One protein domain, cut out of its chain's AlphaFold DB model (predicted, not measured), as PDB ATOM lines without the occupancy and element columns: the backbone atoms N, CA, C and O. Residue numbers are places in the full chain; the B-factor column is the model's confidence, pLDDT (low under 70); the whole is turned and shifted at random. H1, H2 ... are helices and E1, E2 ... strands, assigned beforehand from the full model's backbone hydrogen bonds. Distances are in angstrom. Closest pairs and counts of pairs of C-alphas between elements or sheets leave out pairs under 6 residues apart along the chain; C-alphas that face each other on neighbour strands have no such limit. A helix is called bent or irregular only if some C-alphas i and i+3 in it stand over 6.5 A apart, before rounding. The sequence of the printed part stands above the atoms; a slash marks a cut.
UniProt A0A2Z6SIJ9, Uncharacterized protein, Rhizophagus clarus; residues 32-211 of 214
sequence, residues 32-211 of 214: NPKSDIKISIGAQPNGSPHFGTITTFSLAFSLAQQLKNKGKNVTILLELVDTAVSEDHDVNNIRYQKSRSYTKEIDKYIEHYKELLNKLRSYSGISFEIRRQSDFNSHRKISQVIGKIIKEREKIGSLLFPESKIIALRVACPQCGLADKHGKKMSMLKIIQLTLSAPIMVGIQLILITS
ATOM      1  N   ASN A  32     -12.185  32.457 -17.986       80.94
ATOM      2  CA  ASN A  32     -11.082  31.765 -18.632       80.94
ATOM      3  C   ASN A  32      -9.876  31.669 -17.679       80.94
ATOM      4  O   ASN A  32      -8.982  32.525 -17.699       80.94
ATOM      5  N   PRO A  33      -9.809  30.604 -16.858       79.94
ATOM      6  CA  PRO A  33      -8.758  30.459 -15.854       79.94
ATOM      7  C   PRO A  33      -7.372  30.225 -16.469       79.94
ATOM      8  O   PRO A  33      -6.358  30.349 -15.788       79.94
ATOM      9  N   LYS A  34      -7.297  29.901 -17.762       85.44
ATOM     10  CA  LYS A  34      -6.064  29.462 -18.413       85.44
ATOM     11  C   LYS A  34      -5.054  30.597 -18.582       85.44
ATOM     12  O   LYS A  34      -5.430  31.763 -18.725       85.44
ATOM     13  N   SER A  35      -3.771  30.243 -18.549       89.44
ATOM     14  CA  SER A  35      -2.637  31.144 -18.794       89.44
ATOM     15  C   SER A  35      -2.578  31.591 -20.250       89.44
ATOM     16  O   SER A  35      -2.377  32.771 -20.515       89.44
ATOM     17  N   ASP A  36      -2.803  30.650 -21.169       93.94
ATOM     18  CA  ASP A  36      -2.663  30.851 -22.607       93.94
ATOM     19  C   ASP A  36      -4.018  31.127 -23.271       93.94
ATOM     20  O   ASP A  36      -4.956  30.313 -23.240       93.94
ATOM     21  N   ILE A  37      -4.110  32.296 -23.897       92.62
ATOM     22  CA  ILE A  37      -5.310  32.810 -24.550       92.62
ATOM     23  C   ILE A  37      -5.001  33.064 -26.024       92.62
ATOM     24  O   ILE A  37      -4.070  33.788 -26.369       92.62
ATOM     25  N   LYS A  38      -5.822  32.501 -26.912       94.25
ATOM     26  CA  LYS A  38      -5.775  32.795 -28.345       94.25
ATOM     27  C   LYS A  38      -7.040  33.555 -28.732       94.25
ATOM     28  O   LYS A  38      -8.149  33.055 -28.540       94.25
ATOM     29  N   ILE A  39      -6.878  34.773 -29.242       93.19
ATOM     30  CA  ILE A  39      -8.001  35.588 -29.721       93.19
ATOM     31  C   ILE A  39      -8.117  35.378 -31.229       93.19
ATOM     32  O   ILE A  39      -7.236  35.814 -31.969       93.19
ATOM     33  N   SER A  40      -9.180  34.702 -31.673       93.75
ATOM     34  CA  SER A  40      -9.455  34.529 -33.100       93.75
ATOM     35  C   SER A  40     -10.175  35.750 -33.666       93.75
ATOM     36  O   SER A  40     -11.195  36.191 -33.128       93.75
ATOM     37  N   ILE A  41      -9.645  36.274 -34.766       93.12
ATOM     38  CA  ILE A  41     -10.268  37.286 -35.618       93.12
ATOM     39  C   ILE A  41     -10.421  36.705 -37.022       93.12
ATOM     40  O   ILE A  41      -9.517  36.050 -37.528       93.12
ATOM     41  N   GLY A  42     -11.565  36.938 -37.659       90.62
ATOM     42  CA  GLY A  42     -11.849  36.427 -39.000       90.62
ATOM     43  C   GLY A  42     -11.803  37.531 -40.049       90.62
ATOM     44  O   GLY A  42     -12.321  38.622 -39.816       90.62
ATOM     45  N   ALA A  43     -11.250  37.240 -41.225       89.19
ATOM     46  CA  ALA A  43     -11.357  38.125 -42.382       89.19
ATOM     47  C   ALA A  43     -11.512  37.346 -43.686       89.19
ATOM     48  O   ALA A  43     -11.001  36.239 -43.836       89.19
ATOM     49  N   GLN A  44     -12.198  37.961 -44.645       85.75
ATOM     50  CA  GLN A  44     -12.284  37.470 -46.011       85.75
ATOM     51  C   GLN A  44     -11.455  38.412 -46.897       85.75
ATOM     52  O   GLN A  44     -11.894  39.535 -47.135       85.75
ATOM     53  N   PRO A  45     -10.268  38.004 -47.379       83.44
ATOM     54  CA  PRO A  45      -9.376  38.852 -48.174       83.44
ATOM     55  C   PRO A  45      -9.884  38.997 -49.620       83.44
ATOM     56  O   PRO A  45      -9.284  38.512 -50.575       83.44
ATOM     57  N   ASN A  46     -11.032  39.651 -49.785       81.50
ATOM     58  CA  ASN A  46     -11.647  39.971 -51.076       81.50
ATOM     59  C   ASN A  46     -11.273  41.372 -51.601       81.50
ATOM     60  O   ASN A  46     -11.733  41.759 -52.677       81.50
ATOM     61  N   GLY A  47     -10.448  42.093 -50.844       84.88
ATOM     62  CA  GLY A  47      -9.928  43.426 -51.109       84.88
ATOM     63  C   GLY A  47      -8.986  43.855 -49.981       84.88
ATOM     64  O   GLY A  47      -8.768  43.102 -49.024       84.88
ATOM     65  N   SER A  48      -8.442  45.070 -50.075       87.25
ATOM     66  CA  SER A  48      -7.654  45.673 -48.991       87.25
ATOM     67  C   SER A  48      -8.467  45.776 -47.689       87.25
ATOM     68  O   SER A  48      -9.686  45.966 -47.760       87.25
ATOM     69  N   PRO A  49      -7.830  45.690 -46.503       90.56
ATOM     70  CA  PRO A  49      -8.508  45.868 -45.221       90.56
ATOM     71  C   PRO A  49      -9.297  47.183 -45.177       90.56
ATOM     72  O   PRO A  49      -8.719  48.268 -45.164       90.56
ATOM     73  N   HIS A  50     -10.626  47.093 -45.156       90.12
ATOM     74  CA  HIS A  50     -11.488  48.262 -45.013       90.12
ATOM     75  C   HIS A  50     -11.573  48.699 -43.543       90.12
ATOM     76  O   HIS A  50     -11.126  47.992 -42.638       90.12
ATOM     77  N   PHE A  51     -12.220  49.838 -43.286       90.12
ATOM     78  CA  PHE A  51     -12.308  50.429 -41.947       90.12
ATOM     79  C   PHE A  51     -12.790  49.435 -40.878       90.12
ATOM     80  O   PHE A  51     -12.115  49.248 -39.874       90.12
ATOM     81  N   GLY A  52     -13.873  48.694 -41.144       86.69
ATOM     82  CA  GLY A  52     -14.353  47.647 -40.228       86.69
ATOM     83  C   GLY A  52     -13.307  46.579 -39.855       86.69
ATOM     84  O   GLY A  52     -13.230  46.182 -38.691       86.69
ATOM     85  N   THR A  53     -12.458  46.153 -40.798       89.88
ATOM     86  CA  THR A  53     -11.344  45.230 -40.530       89.88
ATOM     87  C   THR A  53     -10.313  45.882 -39.614       89.88
ATOM     88  O   THR A  53      -9.916  45.286 -38.615       89.88
ATOM     89  N   ILE A  54      -9.924  47.124 -39.912       93.94
ATOM     90  CA  ILE A  54      -8.951  47.884 -39.116       93.94
ATOM     91  C   ILE A  54      -9.458  48.067 -37.685       93.94
ATOM     92  O   ILE A  54      -8.714  47.797 -36.742       93.94
ATOM     93  N   THR A  55     -10.723  48.454 -37.504       92.69
ATOM     94  CA  THR A  55     -11.347  48.622 -36.184       92.69
ATOM     95  C   THR A  55     -11.368  47.306 -35.412       92.69
ATOM     96  O   THR A  55     -10.945  47.265 -34.259       92.69
ATOM     97  N   THR A  56     -11.800  46.215 -36.052       90.88
ATOM     98  CA  THR A  56     -11.878  44.890 -35.415       90.88
ATOM     99  C   THR A  56     -10.500  44.395 -34.984       90.88
ATOM    100  O   THR A  56     -10.332  43.912 -33.864       90.88
ATOM    101  N   PHE A  57      -9.494  44.542 -35.847       95.69
ATOM    102  CA  PHE A  57      -8.137  44.094 -35.550       95.69
ATOM    103  C   PHE A  57      -7.529  44.959 -34.442       95.69
ATOM    104  O   PHE A  57      -7.004  44.423 -33.471       95.69
ATOM    105  N   SER A  58      -7.678  46.282 -34.525       95.88
ATOM    106  CA  SER A  58      -7.217  47.209 -33.482       95.88
ATOM    107  C   SER A  58      -7.819  46.876 -32.116       95.88
ATOM    108  O   SER A  58      -7.096  46.818 -31.121       95.88
ATOM    109  N   LEU A  59      -9.122  46.583 -32.068       93.69
ATOM    110  CA  LEU A  59      -9.802  46.169 -30.843       93.69
ATOM    111  C   LEU A  59      -9.229  44.858 -30.288       93.69
ATOM    112  O   LEU A  59      -8.948  44.773 -29.094       93.69
ATOM    113  N   ALA A  60      -9.018  43.849 -31.138       94.50
ATOM    114  CA  ALA A  60      -8.465  42.566 -30.714       94.50
ATOM    115  C   ALA A  60      -7.045  42.707 -30.142       94.50
ATOM    116  O   ALA A  60      -6.742  42.124 -29.102       94.50
ATOM    117  N   PHE A  61      -6.194  43.518 -30.775       96.94
ATOM    118  CA  PHE A  61      -4.840  43.794 -30.292       96.94
ATOM    119  C   PHE A  61      -4.833  44.598 -28.985       96.94
ATOM    120  O   PHE A  61      -4.074  44.263 -28.075       96.94
ATOM    121  N   SER A  62      -5.705  45.603 -28.850       95.19
ATOM    122  CA  SER A  62      -5.876  46.357 -27.598       95.19
ATOM    123  C   SER A  62      -6.328  45.445 -26.453       95.19
ATOM    124  O   SER A  62      -5.750  45.454 -25.364       95.19
ATOM    125  N   LEU A  63      -7.306  44.577 -26.712       92.88
ATOM    126  CA  LEU A  63      -7.765  43.585 -25.749       92.88
ATOM    127  C   LEU A  63      -6.649  42.603 -25.358       92.88
ATOM    128  O   LEU A  63      -6.465  42.314 -24.174       92.88
ATOM    129  N   ALA A  64      -5.895  42.096 -26.335       95.00
ATOM    130  CA  ALA A  64      -4.782  41.190 -26.080       95.00
ATOM    131  C   ALA A  64      -3.699  41.842 -25.215       95.00
ATOM    132  O   ALA A  64      -3.186  41.202 -24.300       95.00
ATOM    133  N   GLN A  65      -3.395  43.120 -25.457       96.25
ATOM    134  CA  GLN A  65      -2.459  43.883 -24.638       96.25
ATOM    135  C   GLN A  65      -2.946  44.009 -23.192       96.25
ATOM    136  O   GLN A  65      -2.181  43.747 -22.268       96.25
ATOM    137  N   GLN A  66      -4.225  44.323 -22.974       94.31
ATOM    138  CA  GLN A  66      -4.784  44.401 -21.623       94.31
ATOM    139  C   GLN A  66      -4.736  43.053 -20.892       94.31
ATOM    140  O   GLN A  66      -4.357  42.999 -19.724       94.31
ATOM    141  N   LEU A  67      -5.059  41.952 -21.575       93.44
ATOM    142  CA  LEU A  67      -4.957  40.605 -21.006       93.44
ATOM    143  C   LEU A  67      -3.500  40.226 -20.695       93.44
ATOM    144  O   LEU A  67      -3.229  39.657 -19.636       93.44
ATOM    145  N   LYS A  68      -2.555  40.596 -21.566       95.06
ATOM    146  CA  LYS A  68      -1.117  40.403 -21.337       95.06
ATOM    147  C   LYS A  68      -0.624  41.183 -20.117       95.06
ATOM    148  O   LYS A  68       0.067  40.616 -19.277       95.06
ATOM    149  N   ASN A  69      -1.066  42.430 -19.951       94.56
ATOM    150  CA  ASN A  69      -0.759  43.253 -18.774       94.56
ATOM    151  C   ASN A  69      -1.338  42.675 -17.470       94.56
ATOM    152  O   ASN A  69      -0.871  43.005 -16.384       94.56
ATOM    153  N   LYS A  70      -2.340  41.792 -17.562       93.19
ATOM    154  CA  LYS A  70      -2.906  41.027 -16.438       93.19
ATOM    155  C   LYS A  70      -2.237  39.656 -16.245       93.19
ATOM    156  O   LYS A  70      -2.774  38.812 -15.534       93.19
ATOM    157  N   GLY A  71      -1.082  39.421 -16.874       93.25
ATOM    158  CA  GLY A  71      -0.267  38.217 -16.692       93.25
ATOM    159  C   GLY A  71      -0.670  37.022 -17.559       93.25
ATOM    160  O   GLY A  71      -0.225  35.907 -17.299       93.25
ATOM    161  N   LYS A  72      -1.518  37.216 -18.576       93.81
ATOM    162  CA  LYS A  72      -1.861  36.154 -19.533       93.81
ATOM    163  C   LYS A  72      -0.843  36.093 -20.672       93.81
ATOM    164  O   LYS A  72      -0.314  37.114 -21.104       93.81
ATOM    165  N   ASN A  73      -0.618  34.900 -21.209       95.12
ATOM    166  CA  ASN A  73       0.087  34.725 -22.471       95.12
ATOM    167  C   ASN A  73      -0.933  34.789 -23.612       95.12
ATOM    168  O   ASN A  73      -1.850  33.968 -23.666       95.12
ATOM    169  N   VAL A  74      -0.825  35.791 -24.487       96.12
ATOM    170  CA  VAL A  74      -1.862  36.086 -25.485       96.12
ATOM    171  C   VAL A  74      -1.282  36.164 -26.889       96.12
ATOM    172  O   VAL A  74      -0.335  36.911 -27.124       96.12
ATOM    173  N   THR A  75      -1.917  35.457 -27.825       97.94
ATOM    174  CA  THR A  75      -1.601  35.494 -29.262       97.94
ATOM    175  C   THR A  75      -2.869  35.781 -30.066       97.94
ATOM    176  O   THR A  75      -3.938  35.234 -29.779       97.94
ATOM    177  N   ILE A  76      -2.759  36.616 -31.099       97.94
ATOM    178  CA  ILE A  76      -3.830  36.819 -32.083       97.94
ATOM    179  C   ILE A  76      -3.777  35.713 -33.140       97.94
ATOM    180  O   ILE A  76      -2.711  35.392 -33.654       97.94
ATOM    181  N   LEU A  77      -4.921  35.146 -33.512       97.12
ATOM    182  CA  LEU A  77      -5.042  34.249 -34.659       97.12
ATOM    183  C   LEU A  77      -5.936  34.900 -35.710       97.12
ATOM    184  O   LEU A  77      -7.128  35.070 -35.475       97.12
ATOM    185  N   LEU A  78      -5.376  35.234 -36.871       94.94
ATOM    186  CA  LEU A  78      -6.165  35.630 -38.032       94.94
ATOM    187  C   LEU A  78      -6.608  34.390 -38.812       94.94
ATOM    188  O   LEU A  78      -5.783  33.696 -39.407       94.94
ATOM    189  N   GLU A  79      -7.913  34.153 -38.854       91.56
ATOM    190  CA  GLU A  79      -8.539  33.135 -39.691       91.56
ATOM    191  C   GLU A  79      -8.991  33.742 -41.020       91.56
ATOM    192  O   GLU A  79      -9.921  34.553 -41.086       91.56
ATOM    193  N   LEU A  80      -8.305  33.348 -42.093       87.75
ATOM    194  CA  LEU A  80      -8.627  33.768 -43.449       87.75
ATOM    195  C   LEU A  80      -9.681  32.839 -44.044       87.75
ATOM    196  O   LEU A  80      -9.425  31.653 -44.261       87.75
ATOM    197  N   VAL A  81     -10.847  33.405 -44.341       81.19
ATOM    198  CA  VAL A  81     -11.952  32.726 -45.019       81.19
ATOM    199  C   VAL A  81     -11.781  32.914 -46.521       81.19
ATOM    200  O   VAL A  81     -11.769  34.044 -47.010       81.19
ATOM    201  N   ASP A  82     -11.646  31.817 -47.259       70.31
ATOM    202  CA  ASP A  82     -11.292  31.827 -48.683       70.31
ATOM    203  C   ASP A  82     -12.472  31.520 -49.621       70.31
ATOM    204  O   ASP A  82     -12.343  31.442 -50.845       70.31
ATOM    205  N   THR A  83     -13.671  31.445 -49.047       62.69
ATOM    206  CA  THR A  83     -14.895  31.044 -49.738       62.69
ATOM    207  C   THR A  83     -15.703  32.189 -50.346       62.69
ATOM    208  O   THR A  83     -16.887  32.015 -50.648       62.69
ATOM    209  N   ALA A  84     -15.097  33.365 -50.513       60.41
ATOM    210  CA  ALA A  84     -15.733  34.489 -51.195       60.41
ATOM    211  C   ALA A  84     -16.237  34.047 -52.576       60.41
ATOM    212  O   ALA A  84     -15.535  33.320 -53.275       60.41
ATOM    213  N   VAL A  85     -17.423  34.487 -52.987       58.28
ATOM    214  CA  VAL A  85     -17.965  34.149 -54.310       58.28
ATOM    215  C   VAL A  85     -17.120  34.826 -55.392       58.28
ATOM    216  O   VAL A  85     -16.813  36.016 -55.297       58.28
ATOM    217  N   SER A  86     -16.724  34.050 -56.396       58.97
ATOM    218  CA  SER A  86     -16.031  34.519 -57.598       58.97
ATOM    219  C   SER A  86     -16.969  34.546 -58.804       58.97
ATOM    220  O   SER A  86     -16.955  35.504 -59.563       58.97
ATOM    221  N   GLU A  87     -17.798  33.512 -58.965       60.97
ATOM    222  CA  GLU A  87     -18.732  33.363 -60.087       60.97
ATOM    223  C   GLU A  87     -20.071  32.820 -59.577       60.97
ATOM    224  O   GLU A  87     -20.084  31.959 -58.691       60.97
ATOM    225  N   ASP A  88     -21.174  33.282 -60.165       69.06
ATOM    226  CA  ASP A  88     -22.519  32.729 -59.998       69.06
ATOM    227  C   ASP A  88     -22.952  32.055 -61.308       69.06
ATOM    228  O   ASP A  88     -22.754  32.607 -62.388       69.06
ATOM    229  N   HIS A  89     -23.563  30.875 -61.202       67.81
ATOM    230  CA  HIS A  89     -24.096  30.114 -62.333       67.81
ATOM    231  C   HIS A  89     -25.496  29.615 -61.998       67.81
ATOM    232  O   HIS A  89     -25.682  28.966 -60.968       67.81
ATOM    233  N   ASP A  90     -26.471  29.854 -62.869       70.56
ATOM    234  CA  ASP A  90     -27.820  29.310 -62.715       70.56
ATOM    235  C   ASP A  90     -28.003  28.102 -63.636       70.56
ATOM    236  O   ASP A  90     -27.951  28.209 -64.859       70.56
ATOM    237  N   VAL A  91     -28.215  26.925 -63.041       67.06
ATOM    238  CA  VAL A  91     -28.473  25.677 -63.774       67.06
ATOM    239  C   VAL A  91     -29.751  25.054 -63.226       67.06
ATOM    240  O   VAL A  91     -29.795  24.632 -62.069       67.06
ATOM    241  N   ASN A  92     -30.794  24.966 -64.057       61.94
ATOM    242  CA  ASN A  92     -32.094  24.380 -63.700       61.94
ATOM    243  C   ASN A  92     -32.717  24.999 -62.428       61.94
ATOM    244  O   ASN A  92     -33.090  24.272 -61.506       61.94
ATOM    245  N   ASN A  93     -32.785  26.337 -62.356       67.44
ATOM    246  CA  ASN A  93     -33.284  27.114 -61.204       67.44
ATOM    247  C   ASN A  93     -32.543  26.858 -59.875       67.44
ATOM    248  O   ASN A  93     -33.078  27.096 -58.789       67.44
ATOM    249  N   ILE A  94     -31.303  26.370 -59.946       61.22
ATOM    250  CA  ILE A  94     -30.416  26.218 -58.794       61.22
ATOM    251  C   ILE A  94     -29.184  27.076 -59.030       61.22
ATOM    252  O   ILE A  94     -28.496  26.920 -60.038       61.22
ATOM    253  N   ARG A  95     -28.914  27.956 -58.064       63.53
ATOM    254  CA  ARG A  95     -27.768  28.858 -58.083       63.53
ATOM    255  C   ARG A  95     -26.533  28.160 -57.528       63.53
ATOM    256  O   ARG A  95     -26.494  27.785 -56.352       63.53
ATOM    257  N   TYR A  96     -25.525  28.010 -58.373       67.44
ATOM    258  CA  TYR A  96     -24.209  27.480 -58.045       67.44
ATOM    259  C   TYR A  96     -23.184  28.610 -57.962       67.44
ATOM    260  O   TYR A  96     -23.320  29.634 -58.624       67.44
ATOM    261  N   GLN A  97     -22.155  28.421 -57.138       69.19
ATOM    262  CA  GLN A  97     -21.093  29.401 -56.919       69.19
ATOM    263  C   GLN A  97     -19.716  28.749 -57.006       69.19
ATOM    264  O   GLN A  97     -19.537  27.648 -56.486       69.19
ATOM    265  N   LYS A  98     -18.742  29.440 -57.611       65.50
ATOM    266  CA  LYS A  98     -17.311  29.125 -57.437       65.50
ATOM    267  C   LYS A  98     -16.692  30.070 -56.414       65.50
ATOM    268  O   LYS A  98     -16.993  31.265 -56.427       65.50
ATOM    269  N   SER A  99     -15.825  29.558 -55.544       61.56
ATOM    270  CA  SER A  99     -15.109  30.362 -54.548       61.56
ATOM    271  C   SER A  99     -13.828  30.991 -55.103       61.56
ATOM    272  O   SER A  99     -13.184  30.441 -55.994       61.56
ATOM    273  N   ARG A 100     -13.398  32.117 -54.521       58.91
ATOM    274  CA  ARG A 100     -12.128  32.790 -54.841       58.91
ATOM    275  C   ARG A 100     -10.885  31.998 -54.430       58.91
ATOM    276  O   ARG A 100      -9.802  32.256 -54.947       58.91
ATOM    277  N   SER A 101     -11.018  31.009 -53.546       55.66
ATOM    278  CA  SER A 101      -9.954  30.031 -53.288       55.66
ATOM    279  C   SER A 101      -9.556  29.258 -54.548       55.66
ATOM    280  O   SER A 101      -8.377  28.971 -54.740       55.66
ATOM    281  N   TYR A 102     -10.508  28.996 -55.449       56.34
ATOM    282  CA  TYR A 102     -10.241  28.353 -56.735       56.34
ATOM    283  C   TYR A 102      -9.489  29.284 -57.702       56.34
ATOM    284  O   TYR A 102      -8.647  28.826 -58.470       56.34
ATOM    285  N   THR A 103      -9.735  30.597 -57.637       59.28
ATOM    286  CA  THR A 103      -9.120  31.597 -58.530       59.28
ATOM    287  C   THR A 103      -7.805  32.189 -58.006       59.28
ATOM    288  O   THR A 103      -7.178  32.981 -58.705       59.28
ATOM    289  N   LYS A 104      -7.361  31.813 -56.794       67.19
ATOM    290  CA  LYS A 104      -6.135  32.305 -56.117       67.19
ATOM    291  C   LYS A 104      -6.050  33.830 -55.945       67.19
ATOM    292  O   LYS A 104      -5.006  34.365 -55.588       67.19
ATOM    293  N   GLU A 105      -7.150  34.558 -56.130       66.19
ATOM    294  CA  GLU A 105      -7.153  36.025 -56.030       66.19
ATOM    295  C   GLU A 105      -6.871  36.546 -54.622       66.19
ATOM    296  O   GLU A 105      -6.469  37.692 -54.445       66.19
ATOM    297  N   ILE A 106      -7.062  35.693 -53.622       68.75
ATOM    298  CA  ILE A 106      -6.816  35.989 -52.213       68.75
ATOM    299  C   ILE A 106      -5.348  36.325 -51.947       68.75
ATOM    300  O   ILE A 106      -5.065  37.218 -51.146       68.75
ATOM    301  N   ASP A 107      -4.420  35.673 -52.653       72.31
ATOM    302  CA  ASP A 107      -2.987  35.910 -52.475       72.31
ATOM    303  C   ASP A 107      -2.602  37.362 -52.821       72.31
ATOM    304  O   ASP A 107      -1.639  37.882 -52.265       72.31
ATOM    305  N   LYS A 108      -3.410  38.064 -53.638       79.31
ATOM    306  CA  LYS A 108      -3.198  39.480 -53.989       79.31
ATOM    307  C   LYS A 108      -3.342  40.424 -52.794       79.31
ATOM    308  O   LYS A 108      -2.698  41.466 -52.769       79.31
ATOM    309  N   TYR A 109      -4.202  40.097 -51.827       84.19
ATOM    310  CA  TYR A 109      -4.538  41.005 -50.722       84.19
ATOM    311  C   TYR A 109      -3.932  40.591 -49.385       84.19
ATOM    312  O   TYR A 109      -3.873  41.418 -48.479       84.19
ATOM    313  N   ILE A 110      -3.467  39.343 -49.241       87.38
ATOM    314  CA  ILE A 110      -2.910  38.827 -47.979       87.38
ATOM    315  C   ILE A 110      -1.783  39.716 -47.438       87.38
ATOM    316  O   ILE A 110      -1.720  39.930 -46.226       87.38
ATOM    317  N   GLU A 111      -0.930  40.265 -48.303       89.38
ATOM    318  CA  GLU A 111       0.168  41.135 -47.867       89.38
ATOM    319  C   GLU A 111      -0.342  42.411 -47.180       89.38
ATOM    320  O   GLU A 111       0.172  42.773 -46.125       89.38
ATOM    321  N   HIS A 112      -1.447  43.008 -47.639       92.56
ATOM    322  CA  HIS A 112      -2.043  44.174 -46.969       92.56
ATOM    323  C   HIS A 112      -2.549  43.834 -45.555       92.56
ATOM    324  O   HIS A 112      -2.455  44.646 -44.633       92.56
ATOM    325  N   TYR A 113      -3.073  42.619 -45.352       93.56
ATOM    326  CA  TYR A 113      -3.468  42.147 -44.020       93.56
ATOM    327  C   TYR A 113      -2.243  41.911 -43.130       93.56
ATOM    328  O   TYR A 113      -2.264  42.286 -41.958       93.56
ATOM    329  N   LYS A 114      -1.165  41.332 -43.671       94.31
ATOM    330  CA  LYS A 114       0.098  41.144 -42.941       94.31
ATOM    331  C   LYS A 114       0.717  42.474 -42.528       94.31
ATOM    332  O   LYS A 114       1.153  42.602 -41.389       94.31
ATOM    333  N   GLU A 115       0.727  43.468 -43.411       95.94
ATOM    334  CA  GLU A 115       1.206  44.817 -43.100       95.94
ATOM    335  C   GLU A 115       0.425  45.444 -41.943       95.94
ATOM    336  O   GLU A 115       1.026  45.961 -40.999       95.94
ATOM    337  N   LEU A 116      -0.910  45.353 -41.972       96.62
ATOM    338  CA  LEU A 116      -1.760  45.825 -40.881       96.62
ATOM    339  C   LEU A 116      -1.438  45.106 -39.563       96.62
ATOM    340  O   LEU A 116      -1.241  45.760 -38.540       96.62
ATOM    341  N   LEU A 117      -1.345  43.774 -39.578       97.50
ATOM    342  CA  LEU A 117      -1.013  42.985 -38.388       97.50
ATOM    343  C   LEU A 117       0.380  43.317 -37.840       97.50
ATOM    344  O   LEU A 117       0.551  43.413 -36.627       97.50
ATOM    345  N   ASN A 118       1.366  43.544 -38.710       98.25
ATOM    346  CA  ASN A 118       2.712  43.951 -38.310       98.25
ATOM    347  C   ASN A 118       2.724  45.338 -37.655       98.25
ATOM    348  O   ASN A 118       3.379  45.507 -36.628       98.25
ATOM    349  N   LYS A 119       1.959  46.304 -38.185       98.12
ATOM    350  CA  LYS A 119       1.778  47.620 -37.546       98.12
ATOM    351  C   LYS A 119       1.107  47.493 -36.176       98.12
ATOM    352  O   LYS A 119       1.563  48.069 -35.199       98.12
ATOM    353  N   LEU A 120       0.053  46.689 -36.064       98.19
ATOM    354  CA  LEU A 120      -0.617  46.477 -34.777       98.19
ATOM    355  C   LEU A 120       0.283  45.751 -33.769       98.19
ATOM    356  O   LEU A 120       0.285  46.090 -32.585       98.19
ATOM    357  N   ARG A 121       1.101  44.797 -34.225       98.25
ATOM    358  CA  ARG A 121       2.130  44.143 -33.411       98.25
ATOM    359  C   ARG A 121       3.180  45.132 -32.914       98.25
ATOM    360  O   ARG A 121       3.543  45.041 -31.745       98.25
ATOM    361  N   SER A 122       3.659  46.058 -33.749       98.12
ATOM    362  CA  SER A 122       4.669  47.036 -33.320       98.12
ATOM    363  C   SER A 122       4.134  47.993 -32.253       98.12
ATOM    364  O   SER A 122       4.872  48.334 -31.335       98.12
ATOM    365  N   TYR A 123       2.848  48.355 -32.306       97.12
ATOM    366  CA  TYR A 123       2.218  49.190 -31.277       97.12
ATOM    367  C   TYR A 123       1.898  48.440 -29.980       97.12
ATOM    368  O   TYR A 123       1.966  49.010 -28.894       97.12
ATOM    369  N   SER A 124       1.513  47.169 -30.079       96.94
ATOM    370  CA  SER A 124       0.966  46.420 -28.940       96.94
ATOM    371  C   SER A 124       1.961  45.481 -28.253       96.94
ATOM    372  O   SER A 124       1.759  45.108 -27.095       96.94
ATOM    373  N   GLY A 125       3.002  45.042 -28.966       97.00
ATOM    374  CA  GLY A 125       3.893  43.962 -28.540       97.00
ATOM    375  C   GLY A 125       3.237  42.572 -28.523       97.00
ATOM    376  O   GLY A 125       3.742  41.672 -27.842       97.00
ATOM    377  N   ILE A 126       2.107  42.384 -29.216       98.19
ATOM    378  CA  ILE A 126       1.364  41.115 -29.279       98.19
ATOM    379  C   ILE A 126       1.725  40.333 -30.546       98.19
ATOM    380  O   ILE A 126       1.711  40.869 -31.655       98.19
ATOM    381  N   SER A 127       2.056  39.051 -30.385       97.81
ATOM    382  CA  SER A 127       2.303  38.124 -31.492       97.81
ATOM    383  C   SER A 127       1.006  37.754 -32.209       97.81
ATOM    384  O   SER A 127      -0.078  37.740 -31.621       97.81
ATOM    385  N   PHE A 128       1.124  37.401 -33.487       98.06
ATOM    386  CA  PHE A 128       0.002  36.895 -34.261       98.06
ATOM    387  C   PHE A 128       0.397  35.696 -35.125       98.06
ATOM    388  O   PHE A 128       1.554  35.539 -35.511       98.06
ATOM    389  N   GLU A 129      -0.600  34.882 -35.445       96.81
ATOM    390  CA  GLU A 129      -0.551  33.770 -36.386       96.81
ATOM    391  C   GLU A 129      -1.599  33.998 -37.482       96.81
ATOM    392  O   GLU A 129      -2.628  34.635 -37.246       96.81
ATOM    393  N   ILE A 130      -1.364  33.453 -38.674       93.69
ATOM    394  CA  ILE A 130      -2.336  33.460 -39.773       93.69
ATOM    395  C   ILE A 130      -2.649  32.010 -40.127       93.69
ATOM    396  O   ILE A 130      -1.733  31.222 -40.347       93.69
ATOM    397  N   ARG A 131      -3.937  31.669 -40.208       90.88
ATOM    398  CA  ARG A 131      -4.417  30.348 -40.628       90.88
ATOM    399  C   ARG A 131      -5.356  30.485 -41.817       90.88
ATOM    400  O   ARG A 131      -6.329  31.237 -41.745       90.88
ATOM    401  N   ARG A 132      -5.090  29.744 -42.899       86.06
ATOM    402  CA  ARG A 132      -6.022  29.654 -44.029       86.06
ATOM    403  C   ARG A 132      -7.143  28.676 -43.700       86.06
ATOM    404  O   ARG A 132      -6.960  27.716 -42.949       86.06
ATOM    405  N   GLN A 133      -8.304  28.885 -44.305       82.62
ATOM    406  CA  GLN A 133      -9.430  27.965 -44.182       82.62
ATOM    407  C   GLN A 133      -9.088  26.543 -44.653       82.62
ATOM    408  O   GLN A 133      -9.564  25.583 -44.051       82.62
ATOM    409  N   SER A 134      -8.224  26.385 -45.662       79.19
ATOM    410  CA  SER A 134      -7.682  25.081 -46.071       79.19
ATOM    411  C   SER A 134      -7.015  24.330 -44.915       79.19
ATOM    412  O   SER A 134      -7.262  23.140 -44.727       79.19
ATOM    413  N   ASP A 135      -6.220  25.036 -44.111       84.69
ATOM    414  CA  ASP A 135      -5.461  24.466 -42.994       84.69
ATOM    415  C   ASP A 135      -6.384  24.141 -41.819       84.69
ATOM    416  O   ASP A 135      -6.203  23.151 -41.112       84.69
ATOM    417  N   PHE A 136      -7.409  24.970 -41.610       84.94
ATOM    418  CA  PHE A 136      -8.462  24.667 -40.650       84.94
ATOM    419  C   PHE A 136      -9.215  23.400 -41.061       84.94
ATOM    420  O   PHE A 136      -9.330  22.474 -40.263       84.94
ATOM    421  N   ASN A 137      -9.668  23.326 -42.314       79.38
ATOM    422  CA  ASN A 137     -10.469  22.222 -42.837       79.38
ATOM    423  C   ASN A 137      -9.716  20.885 -42.883       79.38
ATOM    424  O   ASN A 137     -10.344  19.838 -42.731       79.38
ATOM    425  N   SER A 138      -8.392  20.904 -43.056       80.69
ATOM    426  CA  SER A 138      -7.557  19.695 -43.056       80.69
ATOM    427  C   SER A 138      -7.293  19.132 -41.654       80.69
ATOM    428  O   SER A 138      -6.787  18.018 -41.508       80.69
ATOM    429  N   HIS A 139      -7.660  19.855 -40.592       85.12
ATOM    430  CA  HIS A 139      -7.433  19.400 -39.228       85.12
ATOM    431  C   HIS A 139      -8.248  18.130 -38.913       85.12
ATOM    432  O   HIS A 139      -9.472  18.110 -39.040       85.12
ATOM    433  N   ARG A 140      -7.594  17.080 -38.383       83.50
ATOM    434  CA  ARG A 140      -8.177  15.724 -38.205       83.50
ATOM    435  C   ARG A 140      -9.528  15.661 -37.486       83.50
ATOM    436  O   ARG A 140     -10.285  14.715 -37.661       83.50
ATOM    437  N   LYS A 141      -9.807  16.629 -36.607       86.75
ATOM    438  CA  LYS A 141     -11.055  16.684 -35.826       86.75
ATOM    439  C   LYS A 141     -12.215  17.333 -36.585       86.75
ATOM    440  O   LYS A 141     -13.352  17.177 -36.152       86.75
ATOM    441  N   ILE A 142     -11.962  18.053 -37.679       83.75
ATOM    442  CA  ILE A 142     -13.018  18.741 -38.431       83.75
ATOM    443  C   ILE A 142     -13.994  17.747 -39.037       83.75
ATOM    444  O   ILE A 142     -15.194  17.936 -38.879       83.75
ATOM    445  N   SER A 143     -13.519  16.643 -39.614       77.69
ATOM    446  CA  SER A 143     -14.400  15.583 -40.124       77.69
ATOM    447  C   SER A 143     -15.362  15.064 -39.046       77.69
ATOM    448  O   SER A 143     -16.558  14.921 -39.291       77.69
ATOM    449  N   GLN A 144     -14.874  14.877 -37.815       85.38
ATOM    450  CA  GLN A 144     -15.691  14.451 -36.673       85.38
ATOM    451  C   GLN A 144     -16.715  15.518 -36.262       85.38
ATOM    452  O   GLN A 144     -17.866  15.190 -35.973       85.38
ATOM    453  N   VAL A 145     -16.315  16.793 -36.227       85.62
ATOM    454  CA  VAL A 145     -17.210  17.917 -35.903       85.62
ATOM    455  C   VAL A 145     -18.301  18.055 -36.963       85.62
ATOM    456  O   VAL A 145     -19.477  18.144 -36.620       85.62
ATOM    457  N   ILE A 146     -17.935  17.999 -38.241       82.81
ATOM    458  CA  ILE A 146     -18.879  18.065 -39.355       82.81
ATOM    459  C   ILE A 146     -19.832  16.870 -39.327       82.81
ATOM    460  O   ILE A 146     -21.035  17.060 -39.467       82.81
ATOM    461  N   GLY A 147     -19.335  15.660 -39.051       82.38
ATOM    462  CA  GLY A 147     -20.181  14.480 -38.865       82.38
ATOM    463  C   GLY A 147     -21.230  14.671 -37.764       82.38
ATOM    464  O   GLY A 147     -22.393  14.314 -37.950       82.38
ATOM    465  N   LYS A 148     -20.861  15.310 -36.645       87.62
ATOM    466  CA  LYS A 148     -21.814  15.673 -35.580       87.62
ATOM    467  C   LYS A 148     -22.823  16.729 -36.031       87.62
ATOM    468  O   LYS A 148     -24.009  16.564 -35.762       87.62
ATOM    469  N   ILE A 149     -22.382  17.771 -36.741       85.00
ATOM    470  CA  ILE A 149     -23.273  18.811 -37.288       85.00
ATOM    471  C   ILE A 149     -24.287  18.195 -38.255       85.00
ATOM    472  O   ILE A 149     -25.460  18.544 -38.205       85.00
ATOM    473  N   ILE A 150     -23.856  17.258 -39.102       81.94
ATOM    474  CA  ILE A 150     -24.740  16.531 -40.018       81.94
ATOM    475  C   ILE A 150     -25.755  15.699 -39.229       81.94
ATOM    476  O   ILE A 150     -26.948  15.767 -39.518       81.94
ATOM    477  N   LYS A 151     -25.307  14.960 -38.205       85.38
ATOM    478  CA  LYS A 151     -26.187  14.132 -37.365       85.38
ATOM    479  C   LYS A 151     -27.241  14.955 -36.617       85.38
ATOM    480  O   LYS A 151     -28.365  14.496 -36.458       85.38
ATOM    481  N   GLU A 152     -26.897  16.162 -36.172       87.31
ATOM    482  CA  GLU A 152     -27.807  17.072 -35.460       87.31
ATOM    483  C   GLU A 152     -28.371  18.192 -36.356       87.31
ATOM    484  O   GLU A 152     -28.861  19.203 -35.850       87.31
ATOM    485  N   ARG A 153     -28.319  18.035 -37.687       81.75
ATOM    486  CA  ARG A 153     -28.585  19.117 -38.649       81.75
ATOM    487  C   ARG A 153     -29.942  19.782 -38.472       81.75
ATOM    488  O   ARG A 153     -30.011  21.001 -38.561       81.75
ATOM    489  N   GLU A 154     -31.002  19.015 -38.240       81.69
ATOM    490  CA  GLU A 154     -32.356  19.564 -38.069       81.69
ATOM    491  C   GLU A 154     -32.492  20.354 -36.770       81.69
ATOM    492  O   GLU A 154     -33.063  21.443 -36.746       81.69
ATOM    493  N   LYS A 155     -31.917  19.827 -35.685       85.50
ATOM    494  CA  LYS A 155     -31.917  20.474 -34.373       85.50
ATOM    495  C   LYS A 155     -31.131  21.780 -34.421       85.50
ATOM    496  O   LYS A 155     -31.647  22.821 -34.030       85.50
ATOM    497  N   ILE A 156     -29.900  21.739 -34.929       84.50
ATOM    498  CA  ILE A 156     -29.054  22.930 -35.059       84.50
ATOM    499  C   ILE A 156     -29.671  23.902 -36.083       84.50
ATOM    500  O   ILE A 156     -29.718  25.102 -35.834       84.50
ATOM    501  N   GLY A 157     -30.207  23.397 -37.197       80.94
ATOM    502  CA  GLY A 157     -30.880  24.192 -38.223       80.94
ATOM    503  C   GLY A 157     -32.101  24.928 -37.688       80.94
ATOM    504  O   GLY A 157     -32.244  26.113 -37.947       80.94
ATOM    505  N   SER A 158     -32.921  24.280 -36.863       81.38
ATOM    506  CA  SER A 158     -34.080  24.913 -36.221       81.38
ATOM    507  C   SER A 158     -33.690  25.990 -35.203       81.38
ATOM    508  O   SER A 158     -34.469  26.908 -34.960       81.38
ATOM    509  N   LEU A 159     -32.503  25.885 -34.596       81.25
ATOM    510  CA  LEU A 159     -31.999  26.871 -33.637       81.25
ATOM    511  C   LEU A 159     -31.351  28.078 -34.323       81.25
ATOM    512  O   LEU A 159     -31.545  29.200 -33.867       81.25
ATOM    513  N   LEU A 160     -30.571  27.849 -35.384       77.69
ATOM    514  CA  LEU A 160     -29.796  28.894 -36.066       77.69
ATOM    515  C   LEU A 160     -30.535  29.531 -37.248       77.69
ATOM    516  O   LEU A 160     -30.285  30.688 -37.572       77.69
ATOM    517  N   PHE A 161     -31.427  28.783 -37.895       75.56
ATOM    518  CA  PHE A 161     -32.173  29.196 -39.082       75.56
ATOM    519  C   PHE A 161     -33.663  28.867 -38.891       75.56
ATOM    520  O   PHE A 161     -34.168  27.940 -39.522       75.56
ATOM    521  N   PRO A 162     -34.386  29.582 -38.011       72.56
ATOM    522  CA  PRO A 162     -35.756  29.225 -37.631       72.56
ATOM    523  C   PRO A 162     -36.729  29.150 -38.821       72.56
ATOM    524  O   PRO A 162     -37.630  28.311 -38.813       72.56
ATOM    525  N   GLU A 163     -36.512  29.962 -39.860       74.12
ATOM    526  CA  GLU A 163     -37.326  29.964 -41.082       74.12
ATOM    527  C   GLU A 163     -37.090  28.727 -41.959       74.12
ATOM    528  O   GLU A 163     -38.033  28.033 -42.334       74.12
ATOM    529  N   SER A 164     -35.828  28.427 -42.289       71.94
ATOM    530  CA  SER A 164     -35.497  27.331 -43.209       71.94
ATOM    531  C   SER A 164     -35.379  25.976 -42.511       71.94
ATOM    532  O   SER A 164     -35.455  24.943 -43.172       71.94
ATOM    533  N   LYS A 165     -35.127  25.980 -41.194       76.25
ATOM    534  CA  LYS A 165     -34.779  24.832 -40.331       76.25
ATOM    535  C   LYS A 165     -33.609  23.994 -40.845       76.25
ATOM    536  O   LYS A 165     -33.350  22.891 -40.366       76.25
ATOM    537  N   ILE A 166     -32.880  24.521 -41.823       70.56
ATOM    538  CA  ILE A 166     -31.904  23.794 -42.611       70.56
ATOM    539  C   ILE A 166     -30.577  24.535 -42.550       70.56
ATOM    540  O   ILE A 166     -30.455  25.683 -42.973       70.56
ATOM    541  N   ILE A 167     -29.545  23.816 -42.115       74.25
ATOM    542  CA  ILE A 167     -28.165  24.261 -42.290       74.25
ATOM    543  C   ILE A 167     -27.751  23.982 -43.728       74.25
ATOM    544  O   ILE A 167     -27.740  22.827 -44.182       74.25
ATOM    545  N   ALA A 168     -27.377  25.048 -44.427       70.25
ATOM    546  CA  ALA A 168     -26.730  24.954 -45.722       70.25
ATOM    547  C   ALA A 168     -25.278  24.492 -45.525       70.25
ATOM    548  O   ALA A 168     -24.410  25.275 -45.146       70.25
ATOM    549  N   LEU A 169     -25.019  23.211 -45.785       72.00
ATOM    550  CA  LEU A 169     -23.666  22.676 -45.913       72.00
ATOM    551  C   LEU A 169     -23.302  22.641 -47.393       72.00
ATOM    552  O   LEU A 169     -24.047  22.085 -48.204       72.00
ATOM    553  N   ARG A 170     -22.164  23.244 -47.740       72.19
ATOM    554  CA  ARG A 170     -21.689  23.333 -49.121       72.19
ATOM    555  C   ARG A 170     -20.348  22.631 -49.263       72.19
ATOM    556  O   ARG A 170     -19.460  22.765 -48.423       72.19
ATOM    557  N   VAL A 171     -20.217  21.910 -50.363       69.81
ATOM    558  CA  VAL A 171     -19.018  21.204 -50.788       69.81
ATOM    559  C   VAL A 171     -18.855  21.524 -52.263       69.81
ATOM    560  O   VAL A 171     -19.802  21.358 -53.035       69.81
ATOM    561  N   ALA A 172     -17.693  22.052 -52.632       69.00
ATOM    562  CA  ALA A 172     -17.388  22.335 -54.024       69.00
ATOM    563  C   ALA A 172     -17.170  21.024 -54.784       69.00
ATOM    564  O   ALA A 172     -16.568  20.082 -54.264       69.00
ATOM    565  N   CYS A 173     -17.649  20.958 -56.025       67.75
ATOM    566  CA  CYS A 173     -17.341  19.850 -56.916       67.75
ATOM    567  C   CYS A 173     -15.818  19.790 -57.149       67.75
ATOM    568  O   CYS A 173     -15.251  20.788 -57.593       67.75
ATOM    569  N   PRO A 174     -15.148  18.645 -56.928       67.06
ATOM    570  CA  PRO A 174     -13.698  18.547 -57.091       67.06
ATOM    571  C   PRO A 174     -13.247  18.698 -58.553       67.06
ATOM    572  O   PRO A 174     -12.093  19.020 -58.799       67.06
ATOM    573  N   GLN A 175     -14.147  18.487 -59.521       68.75
ATOM    574  CA  GLN A 175     -13.843  18.601 -60.952       68.75
ATOM    575  C   GLN A 175     -13.997  20.034 -61.479       68.75
ATOM    576  O   GLN A 175     -13.187  20.486 -62.278       68.75
ATOM    577  N   CYS A 176     -15.037  20.759 -61.048       66.50
ATOM    578  CA  CYS A 176     -15.388  22.061 -61.633       66.50
ATOM    579  C   CYS A 176     -15.494  23.221 -60.630       66.50
ATOM    580  O   CYS A 176     -15.765  24.351 -61.031       66.50
ATOM    581  N   GLY A 177     -15.325  22.966 -59.332       66.25
ATOM    582  CA  GLY A 177     -15.344  23.981 -58.275       66.25
ATOM    583  C   GLY A 177     -16.724  24.555 -57.924       66.25
ATOM    584  O   GLY A 177     -16.817  25.370 -57.010       66.25
ATOM    585  N   LEU A 178     -17.799  24.147 -58.608       70.00
ATOM    586  CA  LEU A 178     -19.155  24.639 -58.339       70.00
ATOM    587  C   LEU A 178     -19.720  24.066 -57.034       70.00
ATOM    588  O   LEU A 178     -19.653  22.860 -56.795       70.00
ATOM    589  N   ALA A 179     -20.343  24.922 -56.227       71.44
ATOM    590  CA  ALA A 179     -21.067  24.559 -55.013       71.44
ATOM    591  C   ALA A 179     -22.507  25.097 -55.051       71.44
ATOM    592  O   ALA A 179     -22.727  26.256 -55.394       71.44
ATOM    593  N   ASP A 180     -23.493  24.279 -54.668       70.44
ATOM    594  CA  ASP A 180     -24.896  24.705 -54.528       70.44
ATOM    595  C   ASP A 180     -25.019  25.739 -53.394       70.44
ATOM    596  O   ASP A 180     -24.779  25.426 -52.222       70.44
ATOM    597  N   LYS A 181     -25.414  26.974 -53.730       66.44
ATOM    598  CA  LYS A 181     -25.523  28.096 -52.783       66.44
ATOM    599  C   LYS A 181     -26.482  27.798 -51.631       66.44
ATOM    600  O   LYS A 181     -26.285  28.267 -50.512       66.44
ATOM    601  N   HIS A 182     -27.530  27.027 -51.868       65.75
ATOM    602  CA  HIS A 182     -28.532  26.745 -50.844       65.75
ATOM    603  C   HIS A 182     -28.417  25.319 -50.295       65.75
ATOM    604  O   HIS A 182     -29.164  24.961 -49.390       65.75
ATOM    605  N   GLY A 183     -27.470  24.520 -50.803       62.12
ATOM    606  CA  GLY A 183     -27.285  23.125 -50.407       62.12
ATOM    607  C   GLY A 183     -28.540  22.274 -50.630       62.12
ATOM    608  O   GLY A 183     -28.758  21.313 -49.896       62.12
ATOM    609  N   LYS A 184     -29.384  22.646 -51.605       64.94
ATOM    610  CA  LYS A 184     -30.683  22.014 -51.887       64.94
ATOM    611  C   LYS A 184     -30.529  20.616 -52.483       64.94
ATOM    612  O   LYS A 184     -31.331  19.742 -52.178       64.94
ATOM    613  N   LYS A 185     -29.511  20.390 -53.323       58.06
ATOM    614  CA  LYS A 185     -29.278  19.106 -54.018       58.06
ATOM    615  C   LYS A 185     -28.226  18.200 -53.375       58.06
ATOM    616  O   LYS A 185     -27.937  17.127 -53.904       58.06
ATOM    617  N   MET A 186     -27.639  18.600 -52.250       56.97
ATOM    618  CA  MET A 186     -26.561  17.834 -51.627       56.97
ATOM    619  C   MET A 186     -27.121  16.699 -50.756       56.97
ATOM    620  O   MET A 186     -27.713  16.950 -49.708       56.97
ATOM    621  N   SER A 187     -26.919  15.443 -51.165       47.94
ATOM    622  CA  SER A 187     -27.272  14.267 -50.355       47.94
ATOM    623  C   SER A 187     -26.142  13.886 -49.383       47.94
ATOM    624  O   SER A 187     -24.959  14.036 -49.699       47.94
ATOM    625  N   MET A 188     -26.494  13.374 -48.194       46.34
ATOM    626  CA  MET A 188     -25.543  13.062 -47.106       46.34
ATOM    627  C   MET A 188     -24.390  12.133 -47.521       46.34
ATOM    628  O   MET A 188     -23.256  12.342 -47.094       46.34
ATOM    629  N   LEU A 189     -24.660  11.151 -48.386       37.16
ATOM    630  CA  LEU A 189     -23.658  10.210 -48.903       37.16
ATOM    631  C   LEU A 189     -22.543  10.920 -49.690       37.16
ATOM    632  O   LEU A 189     -21.371  10.594 -49.520       37.16
ATOM    633  N   LYS A 190     -22.884  11.949 -50.480       42.50
ATOM    634  CA  LYS A 190     -21.895  12.724 -51.246       42.50
ATOM    635  C   LYS A 190     -21.055  13.636 -50.358       42.50
ATOM    636  O   LYS A 190     -19.874  13.805 -50.637       42.50
ATOM    637  N   ILE A 191     -21.621  14.185 -49.278       45.25
ATOM    638  CA  ILE A 191     -20.865  15.026 -48.335       45.25
ATOM    639  C   ILE A 191     -19.775  14.195 -47.660       45.25
ATOM    640  O   ILE A 191     -18.620  14.592 -47.709       45.25
ATOM    641  N   ILE A 192     -20.109  13.023 -47.106       41.00
ATOM    642  CA  ILE A 192     -19.141  12.145 -46.423       41.00
ATOM    643  C   ILE A 192     -18.024  11.711 -47.382       41.00
ATOM    644  O   ILE A 192     -16.848  11.807 -47.036       41.00
ATOM    645  N   GLN A 193     -18.368  11.323 -48.610       33.38
ATOM    646  CA  GLN A 193     -17.393  10.888 -49.614       33.38
ATOM    647  C   GLN A 193     -16.479  12.035 -50.093       33.38
ATOM    648  O   GLN A 193     -15.292  11.824 -50.338       33.38
ATOM    649  N   LEU A 194     -16.999  13.266 -50.158       41.06
ATOM    650  CA  LEU A 194     -16.233  14.459 -50.527       41.06
ATOM    651  C   LEU A 194     -15.467  15.089 -49.353       41.06
ATOM    652  O   LEU A 194     -14.468  15.753 -49.590       41.06
ATOM    653  N   THR A 195     -15.848  14.849 -48.091       37.47
ATOM    654  CA  THR A 195     -15.063  15.311 -46.923       37.47
ATOM    655  C   THR A 195     -13.654  14.707 -46.877       37.47
ATOM    656  O   THR A 195     -12.770  15.259 -46.227       37.47
ATOM    657  N   LEU A 196     -13.438  13.595 -47.588       34.31
ATOM    658  CA  LEU A 196     -12.141  12.940 -47.759       34.31
ATOM    659  C   LEU A 196     -11.314  13.523 -48.924       34.31
ATOM    660  O   LEU A 196     -10.156  13.151 -49.076       34.31
ATOM    661  N   SER A 197     -11.889  14.406 -49.754       28.39
ATOM    662  CA  SER A 197     -11.280  14.866 -51.016       28.39
ATOM    663  C   SER A 197     -11.461  16.360 -51.350       28.39
ATOM    664  O   SER A 197     -10.823  16.837 -52.285       28.39
ATOM    665  N   ALA A 198     -12.277  17.122 -50.610       32.84
ATOM    666  CA  ALA A 198     -12.535  18.541 -50.871       32.84
ATOM    667  C   ALA A 198     -12.837  19.351 -49.585       32.84
ATOM    668  O   ALA A 198     -13.464  18.833 -48.655       32.84
ATOM    669  N   PRO A 199     -12.437  20.640 -49.519       37.59
ATOM    670  CA  PRO A 199     -12.720  21.508 -48.377       37.59
ATOM    671  C   PRO A 199     -14.223  21.802 -48.242       37.59
ATOM    672  O   PRO A 199     -14.919  22.091 -49.216       37.59
ATOM    673  N   ILE A 200     -14.721  21.758 -47.004       39.28
ATOM    674  CA  ILE A 200     -16.119  22.048 -46.661       39.28
ATOM    675  C   ILE A 200     -16.247  23.534 -46.338       39.28
ATOM    676  O   ILE A 200     -15.453  24.084 -45.570       39.28
ATOM    677  N   MET A 201     -17.256  24.194 -46.905       39.91
ATOM    678  CA  MET A 201     -17.519  25.600 -46.615       39.91
ATOM    679  C   MET A 201     -18.510  25.726 -45.459       39.91
ATOM    680  O   MET A 201     -19.688  25.389 -45.604       39.91
ATOM    681  N   VAL A 202     -18.048  26.261 -44.329       36.62
ATOM    682  CA  VAL A 202     -18.904  26.706 -43.224       36.62
ATOM    683  C   VAL A 202     -18.598  28.179 -42.978       36.62
ATOM    684  O   VAL A 202     -17.522  28.523 -42.499       36.62
ATOM    685  N   GLY A 203     -19.521  29.058 -43.365       29.52
ATOM    686  CA  GLY A 203     -19.396  30.496 -43.147       29.52
ATOM    687  C   GLY A 203     -19.958  30.879 -41.785       29.52
ATOM    688  O   GLY A 203     -21.165  31.056 -41.657       29.52
ATOM    689  N   ILE A 204     -19.097  30.996 -40.775       29.00
ATOM    690  CA  ILE A 204     -19.430  31.627 -39.494       29.00
ATOM    691  C   ILE A 204     -18.275  32.571 -39.143       29.00
ATOM    692  O   ILE A 204     -17.191  32.117 -38.792       29.00
ATOM    693  N   GLN A 205     -18.494  33.884 -39.256       27.52
ATOM    694  CA  GLN A 205     -17.591  34.893 -38.696       27.52
ATOM    695  C   GLN A 205     -18.022  35.168 -37.254       27.52
ATOM    696  O   GLN A 205     -19.039  35.808 -37.004       27.52
ATOM    697  N   LEU A 206     -17.249  34.650 -36.305       24.97
ATOM    698  CA  LEU A 206     -17.371  34.925 -34.877       24.97
ATOM    699  C   LEU A 206     -15.983  35.301 -34.365       24.97
ATOM    700  O   LEU A 206     -15.004  34.632 -34.693       24.97
ATOM    701  N   ILE A 207     -15.899  36.335 -33.525       27.75
ATOM    702  CA  ILE A 207     -14.732  36.502 -32.656       27.75
ATOM    703  C   ILE A 207     -14.799  35.355 -31.650       27.75
ATOM    704  O   ILE A 207     -15.647  35.338 -30.758       27.75
ATOM    705  N   LEU A 208     -13.941  34.360 -31.839       32.25
ATOM    706  CA  LEU A 208     -13.860  33.176 -30.995       32.25
ATOM    707  C   LEU A 208     -12.593  33.272 -30.152       32.25
ATOM    708  O   LEU A 208     -11.476  33.144 -30.647       32.25
ATOM    709  N   ILE A 209     -12.761  33.490 -28.850       32.34
ATOM    710  CA  ILE A 209     -11.660  33.348 -27.898       32.34
ATOM    711  C   ILE A 209     -11.555  31.859 -27.586       32.34
ATOM    712  O   ILE A 209     -12.375  31.306 -26.852       32.34
ATOM    713  N   THR A 210     -10.572  31.187 -28.181       33.84
ATOM    714  CA  THR A 210     -10.336  29.761 -27.948       33.84
ATOM    715  C   THR A 210      -9.132  29.581 -27.045       33.84
ATOM    716  O   THR A 210      -8.144  30.305 -27.137       33.84
ATOM    717  N   SER A 211      -9.173  28.570 -26.185       28.03
ATOM    718  CA  SER A 211      -8.002  28.189 -25.410       28.03
ATOM    719  C   SER A 211      -7.688  26.712 -25.600       28.03
ATOM    720  O   SER A 211      -8.547  25.851 -25.391       28.03
TER     721      SER A 211
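What this domain is: This is residues 32 to 211 of the 214 residues of an uncharacterized protein of Rhizophagus clarus (UniProt A0A2Z6SIJ9). Two lobes stand end to end: in one, a strongly twisted sheet of four strands, E5, E2, E1 and E6, is covered on one face by the two longest helices, H1 and H3; the other, more loosely built, holds the hairpin E3 and E4, the short helices H5, H6 and H7, and the long unnamed stretch of residues 161 to 187. H4 and residues 196 to 207 run between the lobes, the latter returning to E6 at the sheet's edge. The printed part has 180 residues with seven named helices and six named strands, in the order E1 H1 E2 E3 E4 H2 H3 E5 H4 H5 H6 H7 E6. The class is mixed, helices and strands; the large sheet, in the order E5 E2 E1 E6, is mixed, and E3 and E4 are antiparallel. The whole is compact, with a radius of gyration of the C-alphas of 18.3 A, and only just elongated, spanning 55 by 37 by 31 A.

How they stand to each other: E1, residues 36 to 43, and E2, residues 73 to 80, are parallel inner strands at 22 degrees, with N 39 and O 75 within hydrogen-bond range at 3.0 A. H1, residues 51 to 69, joins them in a strand-helix-strand unit, two parallel neighbour strands with a helix between, whose crossover is right-handed. H1 is on the sheet at a height of 9.5 A, over E2 and E1, and runs along the strands, at 5 degrees to E2 on the local plane; the closest C-alphas of H1 and E2, those of Ala 64 and Val 74, are 5.9 A apart. The hairpin of E3, residues 85 to 91, and E4, residues 94 to 99, is antiparallel at 155 degrees, with N 89 and O 96 at 2.9 A. Residues 96 to 97 of E4 also pair, antiparallel, with residues 179 to 180. H2, residues 100 to 103, comes closest to E3 at the C-alphas of Ser 86 and Arg 100, 5.1 A apart. H3, residues 107 to 124, is irregular, with C-alphas 108 and 111 7.2 A apart. It is on the same face as H1, at a height of 9.4 A, giving two layers, helices on one face of a sheet. Its residues 116 to 124 alone touch H1, the closest C-alphas being those of Gln 65 and Ser 124, 6.1 A apart; the tilt of 38 degrees is only just steep, the same way. Edge strand E5, residues 127 to 132, is parallel to E2 at 28 degrees, with N 78 and O 129 at 2.8 A. H4, residues 133 to 137, only grazes the sheet with residues 133 to 136. H5, residues 142 to 151, and H6, residues 153 to 160, are close but not clearly touching and about perpendicular at 90 degrees; their closest C-alphas, Ile 149 and Ile 156, are 7.4 A apart. H7, residues 188 to 195, only just touches H5, with 3 pairs of C-alphas within 8 A, the closest Ser 143 and Thr 195 at 6.8 A, at a shallow tilt of 8 degrees, opposite ways. Edge strand E6, residues 208 to 210, is antiparallel to E1 at 151 degrees, with N 40 and O 208 at 3.0 A. Every O i to N i+4 pair is within hydrogen-bond range in H1, H4, H5, H6 and H7, and 12 of 14 are in H3; H2 is too short for such a pair.

Where its parts are: E1 begins at C-alpha 36, (-2.663, 30.851, -22.607), and measures 22.8 A; H1 measures 26.9 A, E2 22.7 A, E3 16.5 A, E4 16.4 A, H3 26.1 A, E5 17.3 A and H5 14.0 A. H7 begins at C-alpha 188, (-25.543, 13.062, -47.106), and E6 ends at C-alpha 210, (-10.336, 29.761, -27.948).

The domain as a whole: The C-alphas farthest apart, Gly 71 and Asn 92, are 58.4 A apart. The printed part has no cut; the links H6 to H7 and H7 to E6 are long. Mean pLDDT of the printed part is 75.6; residues 83 to 89, 91 to 106, 171 to 177 and 181 to 211 are under 70.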